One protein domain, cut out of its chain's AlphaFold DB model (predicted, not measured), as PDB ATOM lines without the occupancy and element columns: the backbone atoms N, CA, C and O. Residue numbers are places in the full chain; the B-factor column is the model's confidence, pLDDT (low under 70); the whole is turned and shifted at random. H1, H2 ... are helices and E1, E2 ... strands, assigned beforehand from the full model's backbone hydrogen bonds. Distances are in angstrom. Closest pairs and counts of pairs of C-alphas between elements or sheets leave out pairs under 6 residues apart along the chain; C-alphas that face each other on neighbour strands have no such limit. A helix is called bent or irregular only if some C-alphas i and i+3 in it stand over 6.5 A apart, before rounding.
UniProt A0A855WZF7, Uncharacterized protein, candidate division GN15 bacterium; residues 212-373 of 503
ATOM      1  N   THR A 212      25.457  -5.602 -29.140       67.12
ATOM      2  CA  THR A 212      24.918  -6.949 -29.290       67.12
ATOM      3  C   THR A 212      25.542  -7.543 -30.530       67.12
ATOM      4  O   THR A 212      25.318  -7.075 -31.646       67.12
ATOM      5  N   LEU A 213      26.329  -8.584 -30.321       74.12
ATOM      6  CA  LEU A 213      26.984  -9.298 -31.389       74.12
ATOM      7  C   LEU A 213      25.997 -10.303 -31.979       74.12
ATOM      8  O   LEU A 213      25.496 -11.183 -31.278       74.12
ATOM      9  N   SER A 214      25.708 -10.173 -33.271       70.06
ATOM     10  CA  SER A 214      24.815 -11.111 -33.958       70.06
ATOM     11  C   SER A 214      25.544 -12.375 -34.405       70.06
ATOM     12  O   SER A 214      24.930 -13.446 -34.430       70.06
ATOM     13  N   ARG A 215      26.832 -12.264 -34.765       74.06
ATOM     14  CA  ARG A 215      27.688 -13.382 -35.178       74.06
ATOM     15  C   ARG A 215      29.108 -13.198 -34.625       74.06
ATOM     16  O   ARG A 215      29.630 -12.089 -34.690       74.06
ATOM     17  N   PRO A 216      29.774 -14.266 -34.146       79.44
ATOM     18  CA  PRO A 216      31.178 -14.201 -33.729       79.44
ATOM     19  C   PRO A 216      32.132 -13.653 -34.803       79.44
ATOM     20  O   PRO A 216      33.165 -13.081 -34.465       79.44
ATOM     21  N   ASP A 217      31.780 -13.805 -36.083       79.44
ATOM     22  CA  ASP A 217      32.577 -13.344 -37.226       79.44
ATOM     23  C   ASP A 217      32.748 -11.820 -37.283       79.44
ATOM     24  O   ASP A 217      33.743 -11.353 -37.836       79.44
ATOM     25  N   ASP A 218      31.844 -11.062 -36.656       78.94
ATOM     26  CA  ASP A 218      31.888  -9.594 -36.616       78.94
ATOM     27  C   ASP A 218      32.955  -9.064 -35.628       78.94
ATOM     28  O   ASP A 218      33.199  -7.860 -35.542       78.94
ATOM     29  N   LEU A 219      33.609  -9.949 -34.864       79.56
ATOM     30  CA  LEU A 219      34.699  -9.582 -33.961       79.56
ATOM     31  C   LEU A 219      35.995  -9.299 -34.729       79.56
ATOM     32  O   LEU A 219      36.377 -10.036 -35.640       79.56
ATOM     33  N   ILE A 220      36.722  -8.273 -34.275       76.94
ATOM     34  CA  ILE A 220      38.100  -7.998 -34.704       76.94
ATOM     35  C   ILE A 220      38.956  -9.234 -34.433       76.94
ATOM     36  O   ILE A 220      38.972  -9.728 -33.306       76.94
ATOM     37  N   GLU A 221      39.685  -9.689 -35.451       77.31
ATOM     38  CA  GLU A 221      40.473 -10.917 -35.407       77.31
ATOM     39  C   GLU A 221      41.529 -10.905 -34.289       77.31
ATOM     40  O   GLU A 221      42.304  -9.958 -34.135       77.31
ATOM     41  N   ARG A 222      41.531 -11.976 -33.487       77.75
ATOM     42  CA  ARG A 222      42.434 -12.224 -32.356       77.75
ATOM     43  C   ARG A 222      42.664 -13.721 -32.195       77.75
ATOM     44  O   ARG A 222      41.794 -14.518 -32.548       77.75
ATOM     45  N   GLU A 223      43.795 -14.085 -31.589       79.00
ATOM     46  CA  GLU A 223      44.132 -15.483 -31.279       79.00
ATOM     47  C   GLU A 223      43.115 -16.124 -30.329       79.00
ATOM     48  O   GLU A 223      42.653 -17.241 -30.562       79.00
ATOM     49  N   THR A 224      42.735 -15.412 -29.263       86.31
ATOM     50  CA  THR A 224      41.770 -15.897 -28.272       86.31
ATOM     51  C   THR A 224      40.855 -14.786 -27.761       86.31
ATOM     52  O   THR A 224      41.206 -13.604 -27.747       86.31
ATOM     53  N   TYR A 225      39.667 -15.190 -27.319       87.50
ATOM     54  CA  TYR A 225      38.626 -14.345 -26.745       87.50
ATOM     55  C   TYR A 225      38.280 -14.841 -25.349       87.50
ATOM     56  O   TYR A 225      38.225 -16.047 -25.105       87.50
ATOM     57  N   THR A 226      38.012 -13.907 -24.437       89.62
ATOM     58  CA  THR A 226      37.588 -14.231 -23.074       89.62
ATOM     59  C   THR A 226      36.071 -14.136 -22.973       89.62
ATOM     60  O   THR A 226      35.505 -13.058 -23.114       89.62
ATOM     61  N   LEU A 227      35.412 -15.259 -22.703       90.44
ATOM     62  CA  LEU A 227      33.966 -15.342 -22.509       90.44
ATOM     63  C   LEU A 227      33.642 -15.433 -21.021       90.44
ATOM     64  O   LEU A 227      34.220 -16.260 -20.313       90.44
ATOM     65  N   VAL A 228      32.668 -14.646 -20.570       91.62
ATOM     66  CA  VAL A 228      32.131 -14.659 -19.202       91.62
ATOM     67  C   VAL A 228      30.595 -14.743 -19.224       91.62
ATOM     68  O   VAL A 228      29.966 -14.334 -20.198       91.62
ATOM     69  N   PRO A 229      29.933 -15.293 -18.191       89.00
ATOM     70  CA  PRO A 229      28.477 -15.272 -18.097       89.00
ATOM     71  C   PRO A 229      27.962 -13.835 -17.935       89.00
ATOM     72  O   PRO A 229      28.472 -13.092 -17.097       89.00
ATOM     73  N   SER A 230      26.901 -13.470 -18.660       86.56
ATOM     74  CA  SER A 230      26.269 -12.157 -18.498       86.56
ATOM     75  C   SER A 230      25.361 -12.143 -17.268       86.56
ATOM     76  O   SER A 230      24.299 -12.773 -17.253       86.56
ATOM     77  N   TYR A 231      25.758 -11.460 -16.195       86.31
ATOM     78  CA  TYR A 231      24.896 -11.253 -15.029       86.31
ATOM     79  C   TYR A 231      24.238  -9.877 -15.079       86.31
ATOM     80  O   TYR A 231      24.759  -8.939 -15.672       86.31
ATOM     81  N   ASP A 232      23.067  -9.747 -14.458       79.00
ATOM     82  CA  ASP A 232      22.523  -8.422 -14.170       79.00
ATOM     83  C   ASP A 232      23.282  -7.826 -12.976       79.00
ATOM     84  O   ASP A 232      23.418  -8.480 -11.936       79.00
ATOM     85  N   GLY A 233      23.869  -6.646 -13.163       87.06
ATOM     86  CA  GLY A 233      24.870  -6.092 -12.258       87.06
ATOM     87  C   GLY A 233      25.465  -4.772 -12.742       87.06
ATOM     88  O   GLY A 233      24.979  -4.177 -13.703       87.06
ATOM     89  N   ILE A 234      26.498  -4.320 -12.032       87.50
ATOM     90  CA  ILE A 234      27.211  -3.060 -12.289       87.50
ATOM     91  C   ILE A 234      28.681  -3.382 -12.539       87.50
ATOM     92  O   ILE A 234      29.321  -3.977 -11.665       87.50
ATOM     93  N   ASP A 235      29.202  -2.985 -13.696       86.88
ATOM     94  CA  ASP A 235      30.614  -3.153 -14.029       86.88
ATOM     95  C   ASP A 235      31.473  -2.078 -13.373       86.88
ATOM     96  O   ASP A 235      31.100  -0.907 -13.270       86.88
ATOM     97  N   ILE A 236      32.629  -2.506 -12.875       88.56
ATOM     98  CA  ILE A 236      33.587  -1.655 -12.184       88.56
ATOM     99  C   ILE A 236      35.018  -1.996 -12.594       88.56
ATOM    100  O   ILE A 236      35.371  -3.152 -12.833       88.56
ATOM    101  N   SER A 237      35.858  -0.974 -12.569       87.44
ATOM    102  CA  SER A 237      37.310  -1.058 -12.546       87.44
ATOM    103  C   SER A 237      37.800  -0.671 -11.151       87.44
ATOM    104  O   SER A 237      37.184   0.155 -10.474       87.44
ATOM    105  N   PHE A 238      38.879  -1.279 -10.669       87.88
ATOM    106  CA  PHE A 238      39.424  -0.953  -9.355       87.88
ATOM    107  C   PHE A 238      40.923  -1.221  -9.229       87.88
ATOM    108  O   PHE A 238      41.465  -2.143  -9.832       87.88
ATOM    109  N   ARG A 239      41.585  -0.428  -8.384       87.00
ATOM    110  CA  ARG A 239      42.983  -0.589  -7.961       87.00
ATOM    111  C   ARG A 239      43.045  -0.808  -6.461       87.00
ATOM    112  O   ARG A 239      42.306  -0.179  -5.698       87.00
ATOM    113  N   ILE A 240      43.945  -1.681  -6.032       85.44
ATOM    114  CA  ILE A 240      44.213  -1.941  -4.618       85.44
ATOM    115  C   ILE A 240      45.562  -1.317  -4.284       85.44
ATOM    116  O   ILE A 240      46.578  -1.740  -4.819       85.44
ATOM    117  N   THR A 241      45.564  -0.325  -3.402       80.12
ATOM    118  CA  THR A 241      46.766   0.373  -2.942       80.12
ATOM    119  C   THR A 241      47.014   0.115  -1.457       80.12
ATOM    120  O   THR A 241      46.185  -0.455  -0.740       80.12
ATOM    121  N   ASP A 242      48.167   0.563  -0.971       71.31
ATOM    122  CA  ASP A 242      48.512   0.612   0.451       71.31
ATOM    123  C   ASP A 242      47.482   1.395   1.291       71.31
ATOM    124  O   ASP A 242      47.174   1.009   2.421       71.31
ATOM    125  N   LYS A 243      46.899   2.453   0.710       70.75
ATOM    126  CA  LYS A 243      45.899   3.340   1.326       70.75
ATOM    127  C   LYS A 243      44.457   2.827   1.235       70.75
ATOM    128  O   LYS A 243      43.566   3.435   1.827       70.75
ATOM    129  N   GLY A 244      44.204   1.725   0.526       79.12
ATOM    130  CA  GLY A 244      42.878   1.116   0.393       79.12
ATOM    131  C   GLY A 244      42.518   0.770  -1.049       79.12
ATOM    132  O   GLY A 244      43.377   0.652  -1.913       79.12
ATOM    133  N   THR A 245      41.229   0.579  -1.325       86.06
ATOM    134  CA  THR A 245      40.758   0.257  -2.678       86.06
ATOM    135  C   THR A 245      40.113   1.471  -3.326       86.06
ATOM    136  O   THR A 245      39.211   2.085  -2.757       86.06
ATOM    137  N   LEU A 246      40.561   1.792  -4.535       83.38
ATOM    138  CA  LEU A 246      39.944   2.779  -5.407       83.38
ATOM    139  C   LEU A 246      39.127   2.038  -6.461       83.38
ATOM    140  O   LEU A 246      39.722   1.346  -7.275       83.38
ATOM    141  N   ALA A 247      37.805   2.185  -6.469       86.75
ATOM    142  CA  ALA A 247      36.946   1.577  -7.483       86.75
ATOM    143  C   ALA A 247      36.077   2.616  -8.178       86.75
ATOM    144  O   ALA A 247      35.635   3.584  -7.552       86.75
ATOM    145  N   TRP A 248      35.836   2.403  -9.467       83.81
ATOM    146  CA  TRP A 248      35.049   3.277 -10.318       83.81
ATOM    147  C   TRP A 248      34.287   2.486 -11.386       83.81
ATOM    148  O   TRP A 248      34.697   1.403 -11.782       83.81
ATOM    149  N   ARG A 249      33.154   3.015 -11.835       81.25
ATOM    150  CA  ARG A 249      32.379   2.512 -12.982       81.25
ATOM    151  C   ARG A 249      32.985   3.002 -14.301       81.25
ATOM    152  O   ARG A 249      33.786   3.934 -14.284       81.25
ATOM    153  N   HIS A 250      32.559   2.439 -15.437       66.62
ATOM    154  CA  HIS A 250      32.950   2.948 -16.764       66.62
ATOM    155  C   HIS A 250      32.562   4.420 -16.952       66.62
ATOM    156  O   HIS A 250      33.328   5.199 -17.512       66.62
ATOM    157  N   ASP A 251      31.400   4.823 -16.426       60.81
ATOM    158  CA  ASP A 251      31.009   6.232 -16.431       60.81
ATOM    159  C   ASP A 251      32.013   7.100 -15.655       60.81
ATOM    160  O   ASP A 251      32.224   8.232 -16.048       60.81
ATOM    161  N   GLY A 252      32.740   6.575 -14.662       61.62
ATOM    162  CA  GLY A 252      33.733   7.271 -13.836       61.62
ATOM    163  C   GLY A 252      33.275   7.520 -12.396       61.62
ATOM    164  O   GLY A 252      34.038   8.054 -11.589       61.62
ATOM    165  N   ARG A 253      32.051   7.117 -12.033       65.50
ATOM    166  CA  ARG A 253      31.546   7.195 -10.655       65.50
ATOM    167  C   ARG A 253      32.339   6.288  -9.737       65.50
ATOM    168  O   ARG A 253      32.525   5.111 -10.036       65.50
ATOM    169  N   ARG A 254      32.737   6.807  -8.575       80.50
ATOM    170  CA  ARG A 254      33.413   6.009  -7.546       80.50
ATOM    171  C   ARG A 254      32.423   5.071  -6.864       80.50
ATOM    172  O   ARG A 254      31.290   5.450  -6.584       80.50
ATOM    173  N   ILE A 255      32.879   3.860  -6.563       84.69
ATOM    174  CA  ILE A 255      32.124   2.857  -5.812       84.69
ATOM    175  C   ILE A 255      32.882   2.551  -4.523       84.69
ATOM    176  O   ILE A 255      34.086   2.289  -4.554       84.69
ATOM    177  N   ASP A 256      32.185   2.563  -3.387       84.25
ATOM    178  CA  ASP A 256      32.786   2.158  -2.120       84.25
ATOM    179  C   ASP A 256      32.788   0.625  -1.989       84.25
ATOM    180  O   ASP A 256      31.746  -0.016  -1.840       84.25
ATOM    181  N   LEU A 257      33.981   0.024  -2.038       88.75
ATOM    182  CA  LEU A 257      34.174  -1.416  -1.852       88.75
ATOM    183  C   LEU A 257      34.417  -1.824  -0.390       88.75
ATOM    184  O   LEU A 257      34.633  -3.007  -0.124       88.75
ATOM    185  N   LYS A 258      34.318  -0.907   0.583       86.50
ATOM    186  CA  LYS A 258      34.454  -1.235   2.018       86.50
ATOM    187  C   LYS A 258      33.437  -2.264   2.502       86.50
ATOM    188  O   LYS A 258      33.715  -2.965   3.474       86.50
ATOM    189  N   ILE A 259      32.304  -2.425   1.811       88.38
ATOM    190  CA  ILE A 259      31.313  -3.476   2.103       88.38
ATOM    191  C   ILE A 259      31.907  -4.896   2.046       88.38
ATOM    192  O   ILE A 259      31.346  -5.816   2.639       88.38
ATOM    193  N   PHE A 260      33.035  -5.081   1.349       90.31
ATOM    194  CA  PHE A 260      33.760  -6.349   1.247       90.31
ATOM    195  C   PHE A 260      34.881  -6.502   2.290       90.31
ATOM    196  O   PHE A 260      35.538  -7.541   2.325       90.31
ATOM    197  N   GLY A 261      35.112  -5.502   3.144       88.00
ATOM    198  CA  GLY A 261      36.264  -5.459   4.043       88.00
ATOM    199  C   GLY A 261      37.544  -5.031   3.320       88.00
ATOM    200  O   GLY A 261      37.512  -4.239   2.378       88.00
ATOM    201  N   ARG A 262      38.696  -5.533   3.775       88.19
ATOM    202  CA  ARG A 262      40.002  -5.181   3.202       88.19
ATOM    203  C   ARG A 262      40.320  -6.092   2.021       88.19
ATOM    204  O   ARG A 262      40.547  -7.287   2.214       88.19
ATOM    205  N   LEU A 263      40.391  -5.525   0.820       89.06
ATOM    206  CA  LEU A 263      40.820  -6.258  -0.370       89.06
ATOM    207  C   LEU A 263      42.348  -6.328  -0.462       89.06
ATOM    208  O   LEU A 263      43.050  -5.400  -0.058       89.06
ATOM    209  N   LYS A 264      42.856  -7.438  -0.997       87.12
ATOM    210  CA  LYS A 264      44.269  -7.654  -1.325       87.12
ATOM    211  C   LYS A 264      44.386  -8.266  -2.715       87.12
ATOM    212  O   LYS A 264      43.530  -9.055  -3.103       87.12
ATOM    213  N   ALA A 265      45.453  -7.928  -3.428       83.25
ATOM    214  CA  ALA A 265      45.831  -8.578  -4.676       83.25
ATOM    215  C   ALA A 265      47.173  -9.301  -4.520       83.25
ATOM    216  O   ALA A 265      48.063  -8.813  -3.824       83.25
ATOM    217  N   ALA A 266      47.313 -10.454  -5.172       70.69
ATOM    218  CA  ALA A 266      48.602 -11.099  -5.403       70.69
ATOM    219  C   ALA A 266      49.137 -10.642  -6.772       70.69
ATOM    220  O   ALA A 266      48.562 -11.019  -7.791       70.69
ATOM    221  N   GLY A 267      50.185  -9.811  -6.793       59.94
ATOM    222  CA  GLY A 267      50.763  -9.239  -8.019       59.94
ATOM    223  C   GLY A 267      50.937  -7.715  -7.963       59.94
ATOM    224  O   GLY A 267      50.303  -7.051  -7.149       59.94
ATOM    225  N   ASP A 268      51.847  -7.219  -8.799       52.56
ATOM    226  CA  ASP A 268      52.507  -5.903  -8.843       52.56
ATOM    227  C   ASP A 268      51.830  -4.708  -8.126       52.56
ATOM    228  O   ASP A 268      50.813  -4.170  -8.571       52.56
ATOM    229  N   GLY A 269      52.443  -4.289  -7.010       52.53
ATOM    230  CA  GLY A 269      52.678  -2.887  -6.620       52.53
ATOM    231  C   GLY A 269      51.543  -1.855  -6.544       52.53
ATOM    232  O   GLY A 269      51.834  -0.695  -6.282       52.53
ATOM    233  N   GLY A 270      50.274  -2.210  -6.747       58.09
ATOM    234  CA  GLY A 270      49.152  -1.259  -6.751       58.09
ATOM    235  C   GLY A 270      48.934  -0.494  -8.064       58.09
ATOM    236  O   GLY A 270      48.008   0.317  -8.138       58.09
ATOM    237  N   GLU A 271      49.714  -0.787  -9.108       66.31
ATOM    238  CA  GLU A 271      49.519  -0.236 -10.460       66.31
ATOM    239  C   GLU A 271      48.520  -1.050 -11.299       66.31
ATOM    240  O   GLU A 271      47.932  -0.530 -12.245       66.31
ATOM    241  N   THR A 272      48.261  -2.307 -10.925       77.38
ATOM    242  CA  THR A 272      47.339  -3.181 -11.667       77.38
ATOM    243  C   THR A 272      45.886  -2.720 -11.521       77.38
ATOM    244  O   THR A 272      45.355  -2.635 -10.408       77.38
ATOM    245  N   VAL A 273      45.218  -2.497 -12.655       82.38
ATOM    246  CA  VAL A 273      43.765  -2.288 -12.717       82.38
ATOM    247  C   VAL A 273      43.061  -3.627 -12.877       82.38
ATOM    248  O   VAL A 273      43.334  -4.402 -13.789       82.38
ATOM    249  N   PHE A 274      42.147  -3.901 -11.955       86.94
ATOM    250  CA  PHE A 274      41.260  -5.050 -12.001       86.94
ATOM    251  C   PHE A 274      39.905  -4.624 -12.542       86.94
ATOM    252  O   PHE A 274      39.422  -3.536 -12.240       86.94
ATOM    253  N   HIS A 275      39.254  -5.528 -13.265       87.44
ATOM    254  CA  HIS A 275      37.886  -5.343 -13.731       87.44
ATOM    255  C   HIS A 275      36.975  -6.373 -13.080       87.44
ATOM    256  O   HIS A 275      37.402  -7.474 -12.721       87.44
ATOM    257  N   GLY A 276      35.707  -6.031 -12.912       90.19
ATOM    258  CA  GLY A 276      34.738  -6.963 -12.372       90.19
ATOM    259  C   GLY A 276      33.318  -6.436 -12.393       90.19
ATOM    260  O   GLY A 276      33.059  -5.300 -12.772       90.19
ATOM    261  N   ARG A 277      32.398  -7.279 -11.930       91.75
ATOM    262  CA  ARG A 277      30.973  -6.972 -11.835       91.75
ATOM    263  C   ARG A 277      30.457  -7.157 -10.422       91.75
ATOM    264  O   ARG A 277      30.634  -8.215  -9.815       91.75
ATOM    265  N   LEU A 278      29.740  -6.159  -9.927       94.50
ATOM    266  CA  LEU A 278      28.942  -6.257  -8.713       94.50
ATOM    267  C   LEU A 278      27.580  -6.867  -9.037       94.50
ATOM    268  O   LEU A 278      26.878  -6.406  -9.932       94.50
ATOM    269  N   VAL A 279      27.193  -7.893  -8.280       93.69
ATOM    270  CA  VAL A 279      25.903  -8.577  -8.418       93.69
ATOM    271  C   VAL A 279      25.199  -8.617  -7.067       93.69
ATOM    272  O   VAL A 279      25.733  -9.142  -6.084       93.69
ATOM    273  N   GLY A 280      23.981  -8.077  -7.023       93.62
ATOM    274  CA  GLY A 280      23.110  -8.114  -5.853       93.62
ATOM    275  C   GLY A 280      22.374  -9.446  -5.747       93.62
ATOM    276  O   GLY A 280      21.917  -9.998  -6.745       93.62
ATOM    277  N   LEU A 281      22.241  -9.965  -4.531       91.19
ATOM    278  CA  LEU A 281      21.561 -11.222  -4.238       91.19
ATOM    279  C   LEU A 281      20.550 -11.056  -3.103       91.19
ATOM    280  O   LEU A 281      20.831 -10.383  -2.107       91.19
ATOM    281  N   ARG A 282      19.427 -11.773  -3.210       90.00
ATOM    282  CA  ARG A 282      18.486 -12.054  -2.119       90.00
ATOM    283  C   ARG A 282      18.463 -13.560  -1.885       90.00
ATOM    284  O   ARG A 282      17.913 -14.322  -2.676       90.00
ATOM    285  N   GLY A 283      19.125 -14.017  -0.825       86.38
ATOM    286  CA  GLY A 283      19.352 -15.450  -0.620       86.38
ATOM    287  C   GLY A 283      20.138 -16.081  -1.782       86.38
ATOM    288  O   GLY A 283      21.331 -15.804  -1.944       86.38
ATOM    289  N   LYS A 284      19.473 -16.940  -2.570       80.88
ATOM    290  CA  LYS A 284      20.038 -17.608  -3.762       80.88
ATOM    291  C   LYS A 284      19.700 -16.905  -5.084       80.88
ATOM    292  O   LYS A 284      20.275 -17.262  -6.110       80.88
ATOM    293  N   GLU A 285      18.791 -15.934  -5.076       83.25
ATOM    294  CA  GLU A 285      18.317 -15.264  -6.287       83.25
ATOM    295  C   GLU A 285      19.112 -13.992  -6.577       83.25
ATOM    296  O   GLU A 285      19.539 -13.295  -5.654       83.25
ATOM    297  N   ARG A 286      19.304 -13.689  -7.867       86.44
ATOM    298  CA  ARG A 286      19.920 -12.435  -8.318       86.44
ATOM    299  C   ARG A 286      18.881 -11.322  -8.313       86.44
ATOM    300  O   ARG A 286      17.787 -11.499  -8.839       86.44
ATOM    301  N   CYS A 287      19.243 -10.195  -7.716       84.38
ATOM    302  CA  CYS A 287      18.462  -8.971  -7.778       84.38
ATOM    303  C   CYS A 287      18.737  -8.234  -9.090       84.38
ATOM    304  O   CYS A 287      19.763  -8.460  -9.730       84.38
ATOM    305  N   THR A 288      17.830  -7.331  -9.457       80.12
ATOM    306  CA  THR A 288      18.017  -6.462 -10.620       80.12
ATOM    307  C   THR A 288      19.135  -5.446 -10.385       80.12
ATOM    308  O   THR A 288      19.399  -5.078  -9.232       80.12
ATOM    309  N   ARG A 289      19.739  -4.927 -11.461       81.50
ATOM    310  CA  ARG A 289      20.691  -3.801 -11.387       81.50
ATOM    311  C   ARG A 289      20.134  -2.624 -10.585       81.50
ATOM    312  O   ARG A 289      20.784  -2.186  -9.646       81.50
ATOM    313  N   ALA A 290      18.901  -2.195 -10.858       73.38
ATOM    314  CA  ALA A 290      18.265  -1.090 -10.132       73.38
ATOM    315  C   ALA A 290      18.136  -1.358  -8.618       73.38
ATOM    316  O   ALA A 290      18.269  -0.462  -7.790       73.38
ATOM    317  N   ALA A 291      17.889  -2.608  -8.211       76.88
ATOM    318  CA  ALA A 291      17.867  -2.962  -6.794       76.88
ATOM    319  C   ALA A 291      19.267  -2.956  -6.160       76.88
ATOM    320  O   ALA A 291      19.391  -2.632  -4.978       76.88
ATOM    321  N   LEU A 292      20.304  -3.316  -6.923       88.12
ATOM    322  CA  LEU A 292      21.697  -3.201  -6.499       88.12
ATOM    323  C   LEU A 292      22.137  -1.739  -6.383       88.12
ATOM    324  O   LEU A 292      22.791  -1.405  -5.403       88.12
ATOM    325  N   GLU A 293      21.755  -0.874  -7.321       83.50
ATOM    326  CA  GLU A 293      22.066   0.561  -7.263       83.50
ATOM    327  C   GLU A 293      21.491   1.190  -5.993       83.50
ATOM    328  O   GLU A 293      22.250   1.741  -5.198       83.50
ATOM    329  N   ARG A 294      20.200   0.972  -5.709       77.44
ATOM    330  CA  ARG A 294      19.577   1.407  -4.445       77.44
ATOM    331  C   ARG A 294      20.341   0.925  -3.211       77.44
ATOM    332  O   ARG A 294      20.613   1.702  -2.304       77.44
ATOM    333  N   PHE A 295      20.752  -0.346  -3.196       86.06
ATOM    334  CA  PHE A 295      21.539  -0.897  -2.091       86.06
ATOM    335  C   PHE A 295      22.888  -0.184  -1.906       86.06
ATOM    336  O   PHE A 295      23.291   0.073  -0.774       86.06
ATOM    337  N   LEU A 296      23.596   0.128  -2.997       83.12
ATOM    338  CA  LEU A 296      24.882   0.832  -2.937       83.12
ATOM    339  C   LEU A 296      24.731   2.294  -2.489       83.12
ATOM    340  O   LEU A 296      25.661   2.838  -1.901       83.12
ATOM    341  N   HIS A 297      23.557   2.893  -2.699       76.19
ATOM    342  CA  HIS A 297      23.189   4.222  -2.202       76.19
ATOM    343  C   HIS A 297      22.579   4.207  -0.789       76.19
ATOM    344  O   HIS A 297      22.016   5.199  -0.349       76.19
ATOM    345  N   SER A 298      22.724   3.100  -0.049       73.56
ATOM    346  CA  SER A 298      22.176   2.918   1.306       73.56
ATOM    347  C   SER A 298      20.647   3.022   1.400       73.56
ATOM    348  O   SER A 298      20.096   3.187   2.488       73.56
ATOM    349  N   GLU A 299      19.937   2.855   0.287       62.72
ATOM    350  CA  GLU A 299      18.480   2.820   0.272       62.72
ATOM    351  C   GLU A 299      17.944   1.428   0.636       62.72
ATOM    352  O   GLU A 299      18.569   0.386   0.400       62.72
ATOM    353  N   SER A 300      16.727   1.388   1.186       61.72
ATOM    354  CA  SER A 300      16.058   0.122   1.494       61.72
ATOM    355  C   SER A 300      15.722  -0.656   0.213       61.72
ATOM    356  O   SER A 300      15.193  -0.117  -0.761       61.72
ATOM    357  N   GLY A 301      16.015  -1.956   0.201       75.12
ATOM    358  CA  GLY A 301      15.845  -2.769  -0.997       75.12
ATOM    359  C   GLY A 301      15.946  -4.272  -0.746       75.12
ATOM    360  O   GLY A 301      16.262  -4.713   0.358       75.12
ATOM    361  N   PRO A 302      15.678  -5.096  -1.775       82.19
ATOM    362  CA  PRO A 302      15.633  -6.552  -1.637       82.19
ATOM    363  C   PRO A 302      17.021  -7.205  -1.525       82.19
ATOM    364  O   PRO A 302      17.105  -8.407  -1.276       82.19
ATOM    365  N   VAL A 303      18.104  -6.455  -1.747       91.31
ATOM    366  CA  VAL A 303      19.477  -6.975  -1.759       91.31
ATOM    367  C   VAL A 303      19.937  -7.277  -0.334       91.31
ATOM    368  O   VAL A 303      20.107  -6.384   0.490       91.31
ATOM    369  N   SER A 304      20.182  -8.555  -0.049       91.00
ATOM    370  CA  SER A 304      20.707  -9.016   1.240       91.00
ATOM    371  C   SER A 304      22.218  -9.257   1.217       91.00
ATOM    372  O   SER A 304      22.842  -9.347   2.270       91.00
ATOM    373  N   ARG A 305      22.810  -9.445   0.033       93.75
ATOM    374  CA  ARG A 305      24.237  -9.737  -0.156       93.75
ATOM    375  C   ARG A 305      24.705  -9.215  -1.511       93.75
ATOM    376  O   ARG A 305      23.958  -9.277  -2.476       93.75
ATOM    377  N   VAL A 306      25.957  -8.774  -1.586       95.25
ATOM    378  CA  VAL A 306      26.611  -8.373  -2.843       95.25
ATOM    379  C   VAL A 306      27.805  -9.281  -3.085       95.25
ATOM    380  O   VAL A 306      28.513  -9.651  -2.143       95.25
ATOM    381  N   VAL A 307      27.999  -9.656  -4.343       95.88
ATOM    382  CA  VAL A 307      29.154 -10.416  -4.803       95.88
ATOM    383  C   VAL A 307      29.905  -9.596  -5.842       95.88
ATOM    384  O   VAL A 307      29.301  -9.170  -6.821       95.88
ATOM    385  N   LEU A 308      31.204  -9.404  -5.636       95.25
ATOM    386  CA  LEU A 308      32.124  -8.896  -6.646       95.25
ATOM    387  C   LEU A 308      32.707 -10.084  -7.415       95.25
ATOM    388  O   LEU A 308      33.462 -10.886  -6.860       95.25
ATOM    389  N   PHE A 309      32.331 -10.195  -8.685       93.62
ATOM    390  CA  PHE A 309      32.923 -11.123  -9.637       93.62
ATOM    391  C   PHE A 309      34.107 -10.460 -10.329       93.62
ATOM    392  O   PHE A 309      33.910  -9.527 -11.098       93.62
ATOM    393  N   VAL A 310      35.320 -10.937 -10.069       91.12
ATOM    394  CA  VAL A 310      36.550 -10.384 -10.655       91.12
ATOM    395  C   VAL A 310      36.824 -11.054 -11.998       91.12
ATOM    396  O   VAL A 310      36.790 -12.282 -12.096       91.12
ATOM    397  N   TYR A 311      37.048 -10.255 -13.036       89.00
ATOM    398  CA  TYR A 311      37.373 -10.717 -14.385       89.00
ATOM    399  C   TYR A 311      38.829 -11.200 -14.461       89.00
ATOM    400  O   TYR A 311      39.654 -10.785 -13.643       89.00
ATOM    401  N   PRO A 312      39.163 -12.104 -15.399       84.31
ATOM    402  CA  PRO A 312      40.533 -12.582 -15.539       84.31
ATOM    403  C   PRO A 312      41.472 -11.430 -15.926       84.31
ATOM    404  O   PRO A 312      41.242 -10.740 -16.916       84.31
ATOM    405  N   ALA A 313      42.529 -11.233 -15.137       72.69
ATOM    406  CA  ALA A 313      43.581 -10.255 -15.409       72.69
ATOM    407  C   ALA A 313      44.683 -10.860 -16.292       72.69
ATOM    408  O   ALA A 313      44.998 -12.047 -16.170       72.69
ATOM    409  N   SER A 314      45.330 -10.030 -17.113       59.91
ATOM    410  CA  SER A 314      46.390 -10.426 -18.056       59.91
ATOM    411  C   SER A 314      47.582 -11.128 -17.386       59.91
ATOM    412  O   SER A 314      48.229 -11.962 -18.006       59.91
ATOM    413  N   ALA A 315      47.852 -10.815 -16.113       60.97
ATOM    414  CA  ALA A 315      48.986 -11.338 -15.344       60.97
ATOM    415  C   ALA A 315      48.612 -12.452 -14.340       60.97
ATOM    416  O   ALA A 315      49.415 -12.799 -13.479       60.97
ATOM    417  N   GLY A 316      47.381 -12.983 -14.378       64.69
ATOM    418  CA  GLY A 316      46.939 -14.036 -13.447       64.69
ATOM    419  C   GLY A 316      46.771 -13.585 -11.986       64.69
ATOM    420  O   GLY A 316      46.586 -14.420 -11.099       64.69
ATOM    421  N   ALA A 317      46.815 -12.275 -11.733       72.38
ATOM    422  CA  ALA A 317      46.663 -11.691 -10.407       72.38
ATOM    423  C   ALA A 317      45.296 -12.032  -9.790       72.38
ATOM    424  O   ALA A 317      44.250 -11.902 -10.430       72.38
ATOM    425  N   GLN A 318      45.307 -12.460  -8.525       80.88
ATOM    426  CA  GLN A 318      44.098 -12.838  -7.788       80.88
ATOM    427  C   GLN A 318      43.751 -11.806  -6.725       80.88
ATOM    428  O   GLN A 318      44.629 -11.336  -6.004       80.88
ATOM    429  N   VAL A 319      42.457 -11.512  -6.594       87.06
ATOM    430  CA  VAL A 319      41.926 -10.602  -5.575       87.06
ATOM    431  C   VAL A 319      41.227 -11.401  -4.481       87.06
ATOM    432  O   VAL A 319      40.327 -12.197  -4.754       87.06
ATOM    433  N   THR A 320      41.604 -11.147  -3.233       86.62
ATOM    434  CA  THR A 320      40.989 -11.733  -2.041       86.62
ATOM    435  C   THR A 320      40.430 -10.645  -1.132       86.62
ATOM    436  O   THR A 320      40.880  -9.499  -1.141       86.62
ATOM    437  N   ALA A 321      39.421 -11.001  -0.338       87.25
ATOM    438  CA  ALA A 321      38.821 -10.123   0.660       87.25
ATOM    439  C   ALA A 321      39.073 -10.675   2.063       87.25
ATOM    440  O   ALA A 321      38.853 -11.860   2.317       87.25
ATOM    441  N   HIS A 322      39.505  -9.807   2.975       80.00
ATOM    442  CA  HIS A 322      39.701 -10.114   4.386       80.00
ATOM    443  C   HIS A 322      38.748  -9.278   5.242       80.00
ATOM    444  O   HIS A 322      38.773  -8.046   5.209       80.00
ATOM    445  N   GLY A 323      37.930  -9.960   6.036       72.06
ATOM    446  CA  GLY A 323      36.951  -9.352   6.930       72.06
ATOM    447  C   GLY A 323      35.709 -10.226   7.037       72.06
ATOM    448  O   GLY A 323      35.307 -10.857   6.056       72.06
ATOM    449  N   ASP A 324      35.105 -10.272   8.222       77.38
ATOM    450  CA  ASP A 324      33.852 -10.995   8.429       77.38
ATOM    451  C   ASP A 324      32.682 -10.158   7.904       77.38
ATOM    452  O   ASP A 324      32.043  -9.388   8.617       77.38
ATOM    453  N   THR A 325      32.467 -10.235   6.592       86.75
ATOM    454  CA  THR A 325      31.338  -9.585   5.926       86.75
ATOM    455  C   THR A 325      30.444 -10.642   5.300       86.75
ATOM    456  O   THR A 325      30.894 -11.712   4.886       86.75
ATOM    457  N   ARG A 326      29.150 -10.346   5.158       89.25
ATOM    458  CA  ARG A 326      28.234 -11.193   4.372       89.25
ATOM    459  C   ARG A 326      28.514 -11.127   2.865       89.25
ATOM    460  O   ARG A 326      28.013 -11.963   2.116       89.25
ATOM    461  N   HIS A 327      29.274 -10.133   2.414       93.75
ATOM    462  CA  HIS A 327      29.603  -9.884   1.014       93.75
ATOM    463  C   HIS A 327      30.763 -10.790   0.568       93.75
ATOM    464  O   HIS A 327      31.467 -11.378   1.392       93.75
ATOM    465  N   ARG A 328      30.911 -11.023  -0.739       93.38
ATOM    466  CA  ARG A 328      31.907 -11.980  -1.261       93.38
ATOM    467  C   ARG A 328      32.651 -11.416  -2.459       93.38
ATOM    468  O   ARG A 328      32.036 -10.785  -3.310       93.38
ATOM    469  N   VAL A 329      33.939 -11.720  -2.547       93.25
ATOM    470  CA  VAL A 329      34.767 -11.486  -3.734       93.25
ATOM    471  C   VAL A 329      35.175 -12.845  -4.280       93.25
ATOM    472  O   VAL A 329      35.613 -13.702  -3.513       93.25
ATOM    473  N   GLN A 330      34.964 -13.074  -5.572       92.25
ATOM    474  CA  GLN A 330      35.302 -14.338  -6.222       92.25
ATOM    475  C   GLN A 330      35.652 -14.118  -7.696       92.25
ATOM    476  O   GLN A 330      35.101 -13.206  -8.314       92.25
ATOM    477  N   PRO A 331      36.520 -14.950  -8.293       91.19
ATOM    478  CA  PRO A 331      36.741 -14.906  -9.732       91.19
ATOM    479  C   PRO A 331      35.448 -15.251 -10.479       91.19
ATOM    480  O   PRO A 331      34.677 -16.126 -10.064       91.19
ATOM    481  N   ILE A 332      35.192 -14.561 -11.589       91.19
ATOM    482  CA  ILE A 332      34.117 -14.941 -12.500       91.19
ATOM    483  C   ILE A 332      34.480 -16.249 -13.205       91.19
ATOM    484  O   ILE A 332      35.644 -16.525 -13.483       91.19
ATOM    485  N   ARG A 333      33.477 -17.076 -13.507       90.31
ATOM    486  CA  ARG A 333      33.691 -18.216 -14.408       90.31
ATOM    487  C   ARG A 333      33.980 -17.670 -15.802       90.31
ATOM    488  O   ARG A 333      33.214 -16.838 -16.272       90.31
ATOM    489  N   PHE A 334      35.028 -18.153 -16.455       91.50
ATOM    490  CA  PHE A 334      35.386 -17.700 -17.796       91.50
ATOM    491  C   PHE A 334      35.914 -18.842 -18.674       91.50
ATOM    492  O   PHE A 334      36.259 -19.919 -18.176       91.50
ATOM    493  N   ARG A 335      35.962 -18.602 -19.985       89.94
ATOM    494  CA  ARG A 335      36.635 -19.439 -20.989       89.94
ATOM    495  C   ARG A 335      37.506 -18.552 -21.873       89.94
ATOM    496  O   ARG A 335      37.043 -17.503 -22.295       89.94
ATOM    497  N   GLN A 336      38.734 -18.980 -22.146       90.06
ATOM    498  CA  GLN A 336      39.604 -18.375 -23.156       90.06
ATOM    499  C   GLN A 336      39.695 -19.334 -24.335       90.06
ATOM    500  O   GLN A 336      40.139 -20.465 -24.157       90.06
ATOM    501  N   ILE A 337      39.188 -18.915 -25.492       89.19
ATOM    502  CA  ILE A 337      38.963 -19.795 -26.648       89.19
ATOM    503  C   ILE A 337      39.177 -19.050 -27.976       89.19
ATOM    504  O   ILE A 337      39.030 -17.826 -28.006       89.19
ATOM    505  N   PRO A 338      39.493 -19.749 -29.081       89.38
ATOM    506  CA  PRO A 338      39.535 -19.145 -30.414       89.38
ATOM    507  C   PRO A 338      38.131 -18.759 -30.915       89.38
ATOM    508  O   PRO A 338      37.121 -19.282 -30.437       89.38
ATOM    509  N   ARG A 339      38.055 -17.874 -31.927       88.06
ATOM    510  CA  ARG A 339      36.779 -17.378 -32.501       88.06
ATOM    511  C   ARG A 339      35.830 -18.507 -32.919       88.06
ATOM    512  O   ARG A 339      34.628 -18.417 -32.687       88.06
ATOM    513  N   SER A 340      36.375 -19.578 -33.493       84.88
ATOM    514  CA  SER A 340      35.629 -20.742 -33.990       84.88
ATOM    515  C   SER A 340      34.867 -21.513 -32.907       84.88
ATOM    516  O   SER A 340      33.934 -22.244 -33.222       84.88
ATOM    517  N   GLU A 341      35.244 -21.364 -31.636       88.44
ATOM    518  CA  GLU A 341      34.636 -22.081 -30.509       88.44
ATOM    519  C   GLU A 341      33.664 -21.212 -29.694       88.44
ATOM    520  O   GLU A 341      33.093 -21.673 -28.702       88.44
ATOM    521  N   ILE A 342      33.440 -19.954 -30.097       87.06
ATOM    522  CA  ILE A 342      32.596 -19.009 -29.348       87.06
ATOM    523  C   ILE A 342      31.178 -19.549 -29.177       87.06
ATOM    524  O   ILE A 342      30.639 -19.495 -28.073       87.06
ATOM    525  N   ASP A 343      30.597 -20.152 -30.213       83.75
ATOM    526  CA  ASP A 343      29.239 -20.699 -30.159       83.75
ATOM    527  C   ASP A 343      29.086 -21.859 -29.178       83.75
ATOM    528  O   ASP A 343      28.116 -21.912 -28.417       83.75
ATOM    529  N   SER A 344      30.029 -22.800 -29.186       83.75
ATOM    530  CA  SER A 344      29.973 -23.977 -28.320       83.75
ATOM    531  C   SER A 344      30.200 -23.584 -26.859       83.75
ATOM    532  O   SER A 344      29.447 -24.009 -25.977       83.75
ATOM    533  N   ALA A 345      31.166 -22.702 -26.594       83.75
ATOM    534  CA  ALA A 345      31.441 -22.196 -25.255       83.75
ATOM    535  C   ALA A 345      30.315 -21.298 -24.725       83.75
ATOM    536  O   ALA A 345      29.947 -21.415 -23.551       83.75
ATOM    537  N   ALA A 346      29.723 -20.454 -25.577       85.19
ATOM    538  CA  ALA A 346      28.604 -19.598 -25.206       85.19
ATOM    539  C   ALA A 346      27.412 -20.425 -24.713       85.19
ATOM    540  O   ALA A 346      26.846 -20.105 -23.673       85.19
ATOM    541  N   ARG A 347      27.081 -21.542 -25.373       81.81
ATOM    542  CA  ARG A 347      25.983 -22.434 -24.946       81.81
ATOM    543  C   ARG A 347      26.194 -23.041 -23.555       81.81
ATOM    544  O   ARG A 347      25.221 -23.276 -22.846       81.81
ATOM    545  N   LEU A 348      27.444 -23.282 -23.155       82.94
ATOM    546  CA  LEU A 348      27.776 -23.859 -21.845       82.94
ATOM    547  C   LEU A 348      27.838 -22.814 -20.725       82.94
ATOM    548  O   LEU A 348      27.627 -23.148 -19.557       82.94
ATOM    549  N   LEU A 349      28.172 -21.568 -21.064       84.38
ATOM    550  CA  LEU A 349      28.411 -20.491 -20.102       84.38
ATOM    551  C   LEU A 349      27.237 -19.500 -19.998       84.38
ATOM    552  O   LEU A 349      27.165 -18.752 -19.021       84.38
ATOM    553  N   ALA A 350      26.330 -19.492 -20.980       78.25
ATOM    554  CA  ALA A 350      25.248 -18.522 -21.089       78.25
ATOM    555  C   ALA A 350      24.326 -18.517 -19.871       78.25
ATOM    556  O   ALA A 350      23.904 -19.544 -19.336       78.25
ATOM    557  N   THR A 351      23.963 -17.308 -19.463       79.50
ATOM    558  CA  THR A 351      22.829 -17.072 -18.572       79.50
ATOM    559  C   THR A 351      21.579 -16.789 -19.412       79.50
ATOM    560  O   THR A 351      21.623 -16.820 -20.640       79.50
ATOM    561  N   ARG A 352      20.460 -16.420 -18.774       67.56
ATOM    562  CA  ARG A 352      19.287 -15.891 -19.498       67.56
ATOM    563  C   ARG A 352      19.598 -14.647 -20.343       67.56
ATOM    564  O   ARG A 352      18.862 -14.385 -21.280       67.56
ATOM    565  N   ARG A 353      20.646 -13.883 -20.003       70.19
ATOM    566  CA  ARG A 353      21.104 -12.718 -20.777       70.19
ATOM    567  C   ARG A 353      22.099 -13.088 -21.883       70.19
ATOM    568  O   ARG A 353      22.393 -12.230 -22.696       70.19
ATOM    569  N   GLY A 354      22.610 -14.319 -21.909       83.44
ATOM    570  CA  GLY A 354      23.681 -14.749 -22.812       83.44
ATOM    571  C   GLY A 354      25.057 -14.769 -22.142       83.44
ATOM    572  O   GLY A 354      25.179 -14.963 -20.923       83.44
ATOM    573  N   VAL A 355      26.096 -14.602 -22.955       87.06
ATOM    574  CA  VAL A 355      27.488 -14.440 -22.519       87.06
ATOM    575  C   VAL A 355      28.016 -13.079 -22.930       87.06
ATOM    576  O   VAL A 355      27.524 -12.456 -23.864       87.06
ATOM    577  N   GLU A 356      29.045 -12.635 -22.234       89.50
ATOM    578  CA  GLU A 356      29.795 -11.439 -22.567       89.50
ATOM    579  C   GLU A 356      31.179 -11.829 -23.066       89.50
ATOM    580  O   GLU A 356      31.847 -12.685 -22.481       89.50
ATOM    581  N   ILE A 357      31.592 -11.209 -24.166       88.44
ATOM    582  CA  ILE A 357      32.909 -11.386 -24.768       88.44
ATOM    583  C   ILE A 357      33.737 -10.163 -24.388       88.44
ATOM    584  O   ILE A 357      33.438  -9.051 -24.825       88.44
ATOM    585  N   LEU A 358      34.749 -10.375 -23.548       86.25
ATOM    586  CA  LEU A 358      35.652  -9.340 -23.060       86.25
ATOM    587  C   LEU A 358      36.801  -9.154 -24.054       86.25
ATOM    588  O   LEU A 358      37.598 -10.069 -24.286       86.25
ATOM    589  N   CYS A 359      36.905  -7.953 -24.613       76.31
ATOM    590  CA  CYS A 359      37.963  -7.543 -25.524       76.31
ATOM    591  C   CYS A 359      38.788  -6.419 -24.873       76.31
ATOM    592  O   CYS A 359      38.308  -5.286 -24.778       76.31
ATOM    593  N   PRO A 360      40.034  -6.697 -24.440       65.81
ATOM    594  CA  PRO A 360      40.946  -5.659 -23.967       65.81
ATOM    595  C   PRO A 360      41.132  -4.578 -25.035       65.81
ATOM    596  O   PRO A 360      41.357  -4.910 -26.208       65.81
ATOM    597  N   THR A 361      41.029  -3.309 -24.647       62.12
ATOM    598  CA  THR A 361      41.310  -2.180 -25.545       62.12
ATOM    599  C   THR A 361      42.785  -1.775 -25.468       62.12
ATOM    600  O   THR A 361      43.533  -2.297 -24.645       62.12
ATOM    601  N   GLU A 362      43.217  -0.852 -26.331       54.62
ATOM    602  CA  GLU A 362      44.562  -0.254 -26.258       54.62
ATOM    603  C   GLU A 362      44.774   0.554 -24.966       54.62
ATOM    604  O   GLU A 362      45.910   0.798 -24.564       54.62
ATOM    605  N   GLN A 363      43.687   0.941 -24.290       56.09
ATOM    606  CA  GLN A 363      43.737   1.564 -22.976       56.09
ATOM    607  C   GLN A 363      43.643   0.480 -21.891       56.09
ATOM    608  O   GLN A 363      42.620  -0.202 -21.807       56.09
ATOM    609  N   PRO A 364      44.659   0.334 -21.021       53.69
ATOM    610  CA  PRO A 364      44.679  -0.713 -19.996       53.69
ATOM    611  C   PRO A 364      43.521  -0.623 -18.986       53.69
ATOM    612  O   PRO A 364      43.169  -1.626 -18.377       53.69
ATOM    613  N   ASP A 365      42.895   0.549 -18.856       55.72
ATOM    614  CA  ASP A 365      41.787   0.804 -17.928       55.72
ATOM    615  C   ASP A 365      40.401   0.518 -18.539       55.72
ATOM    616  O   ASP A 365      39.385   0.708 -17.862       55.72
ATOM    617  N   ASN A 366      40.335   0.062 -19.798       61.91
ATOM    618  CA  ASN A 366      39.075  -0.127 -20.513       61.91
ATOM    619  C   ASN A 366      38.968  -1.507 -21.192       61.91
ATOM    620  O   ASN A 366      39.827  -1.926 -21.975       61.91
ATOM    621  N   ILE A 367      37.859  -2.198 -20.922       68.06
ATOM    622  CA  ILE A 367      37.478  -3.455 -21.569       68.06
ATOM    623  C   ILE A 367      36.236  -3.183 -22.408       68.06
ATOM    624  O   ILE A 367      35.192  -2.801 -21.882       68.06
ATOM    625  N   ARG A 368      36.330  -3.436 -23.716       70.25
ATOM    626  CA  ARG A 368      35.161  -3.444 -24.593       70.25
ATOM    627  C   ARG A 368      34.450  -4.781 -24.429       70.25
ATOM    628  O   ARG A 368      35.080  -5.829 -24.555       70.25
ATOM    629  N   THR A 369      33.148  -4.744 -24.174       78.19
ATOM    630  CA  THR A 369      32.349  -5.947 -23.913       78.19
ATOM    631  C   THR A 369      31.229  -6.078 -24.934       78.19
ATOM    632  O   THR A 369      30.424  -5.162 -25.092       78.19
ATOM    633  N   TYR A 370      31.146  -7.235 -25.589       81.81
ATOM    634  CA  TYR A 370      30.048  -7.573 -26.498       81.81
ATOM    635  C   TYR A 370      29.087  -8.550 -25.835       81.81
ATOM    636  O   TYR A 370      29.532  -9.531 -25.234       81.81
ATOM    637  N   LEU A 371      27.780  -8.326 -25.973       81.88
ATOM    638  CA  LEU A 371      26.778  -9.301 -25.544       81.88
ATOM    639  C   LEU A 371      26.520 -10.278 -26.685       81.88
ATOM    640  O   LEU A 371      26.109  -9.868 -27.769       81.88
ATOM    641  N   TYR A 372      26.735 -11.564 -26.431       81.00
ATOM    642  CA  TYR A 372      26.490 -12.622 -27.396       81.00
ATOM    643  C   TYR A 372      25.456 -13.618 -26.872       81.00
ATOM    644  O   TYR A 372      25.629 -14.263 -25.832       81.00
ATOM    645  N   CYS A 373      24.374 -13.764 -27.633       78.19
ATOM    646  CA  CYS A 373      23.352 -14.776 -27.417       78.19
ATOM    647  C   CYS A 373      23.464 -15.797 -28.552       78.19
ATOM    648  O   CYS A 373      23.075 -15.472 -29.675       78.19
TER     649      CYS A 373
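This is residues 212 to 373 of the 503 residues of an uncharacterized protein of candidate division GN15 bacterium (UniProt A0A855WZF7). The model has two lobes side by side along its longest axis: a larger one in which a curled sheet of five strands, E3 E2 E5 E6 E8, and a small sheet, E4 E7, partly face to face, make a loose barrel-like body with H1 near one end, and a smaller one in which the sheet E9 E1 E10 E11 has H2 over one face. The chain passes between the lobes at the links E1 to E2 and E8 to E9. The printed part has 162 residues, with two named helices and 11 named strands in the order E1 E2 E3 E4 E5 H1 E6 E7 E8 E9 H2 E10 E11. The five-stranded sheet, in the order E3 E2 E5 E6 E8, is mixed, and the other two are antiparallel; the class is mixed, helices and strands. The whole is compact, with a radius of gyration of the C-alphas of 16.0 A and spans of 43 by 37 by 25 A.

In the largest sheet, E3 is residues 244 to 248, E2 residues 234 to 241 and 21.9 A long, E5 residues 274 to 282 and 25.8 A long, E6 residues 305 to 310 and 16.2 A long, and E8 residues 328 to 331. C-alpha 274, where E5 begins, is at (41.260, -5.050, -12.001). E4 is residues 262 to 266 and E7 residues 318 to 322. H1 is residues 289 to 296, 10.5 A long. In the other lobe, E9 is residues 335 to 337, E1 residues 225 to 229, E10 residues 355 to 360 and E11 residues 367 to 372. E1 begins at C-alpha 225, (38.626, -14.345, -26.745), and E11 ends at C-alpha 372, (26.490, -12.622, -27.396). H2 is residues 339 to 349, 15.3 A long, and irregular: C-alphas 340 and 343 are 7.5 A apart.

The five-stranded sheet is strongly twisted and curled like part of a barrel, its way across turning by 91 degrees. E2 and E3 form a hairpin, with N 239 and O 246 at 2.8 A. E2 and E5 are antiparallel, with N 236 and O 276 at 2.8 A, as are E5 and E6, with N 279 and O 307 at 2.9 A. E6 and E8 are parallel, with N 308 and O 328 at 2.8 A. E4 and E7 are antiparallel, with N 264 and O 320 at 2.9 A. These two sheets form a sandwich, two sheets face to face, the facing parts 7.8 A centre to centre. H1 is on the five-stranded sheet over E5, at a height of 7.6 A, across the strands at 77 degrees on the local plane; the closest C-alphas of H1 and E5 are those of Leu 292 and Gly 280, 5.2 A. In the strongly twisted sheet E9 E1 E10 E11, N 227 and O 335 of E1 and E9 are 2.8 A apart, N 228 and O 356 of E1 and E10 2.9 A, and N 357 and O 370 of the hairpin E10 and E11 2.9 A. H2 is on one face of this sheet, making two layers, a helix layer and a sheet, at a height over the sheet of 7.7 A; it lies over E1, where 7 of its 11 C-alphas fall, and only just not over E10 too, where 2 fall, and it runs along the strands, at 15 degrees to E1 on the local plane; the closest C-alphas of H2 and E1 are those of Leu 349 and Pro 229, 5.6 A. E9, H2 and E10 are a split strand-helix-strand unit, two strands running the same way with E1 between them, its crossover right-handed. E5 and E11 are only just apart, their closest C-alphas at 8.1 A. Every O i to N i+4 pair is within hydrogen-bond range in H1, and 4 of 7 are in H2.

The C-alphas farthest apart are those of Glu 223 and Ser 300, 45.9 A. The printed part has no cut. The link E3 to E4, 13 residues, is long. Residues 212 to 224 have no named element, and 212 to 213 pair with 371 to 372 of E11, parallel. The mean pLDDT of the printed part is 81.0; 24 residues are under 70, among them 250 to 253, 267 to 271 and 360 to 367.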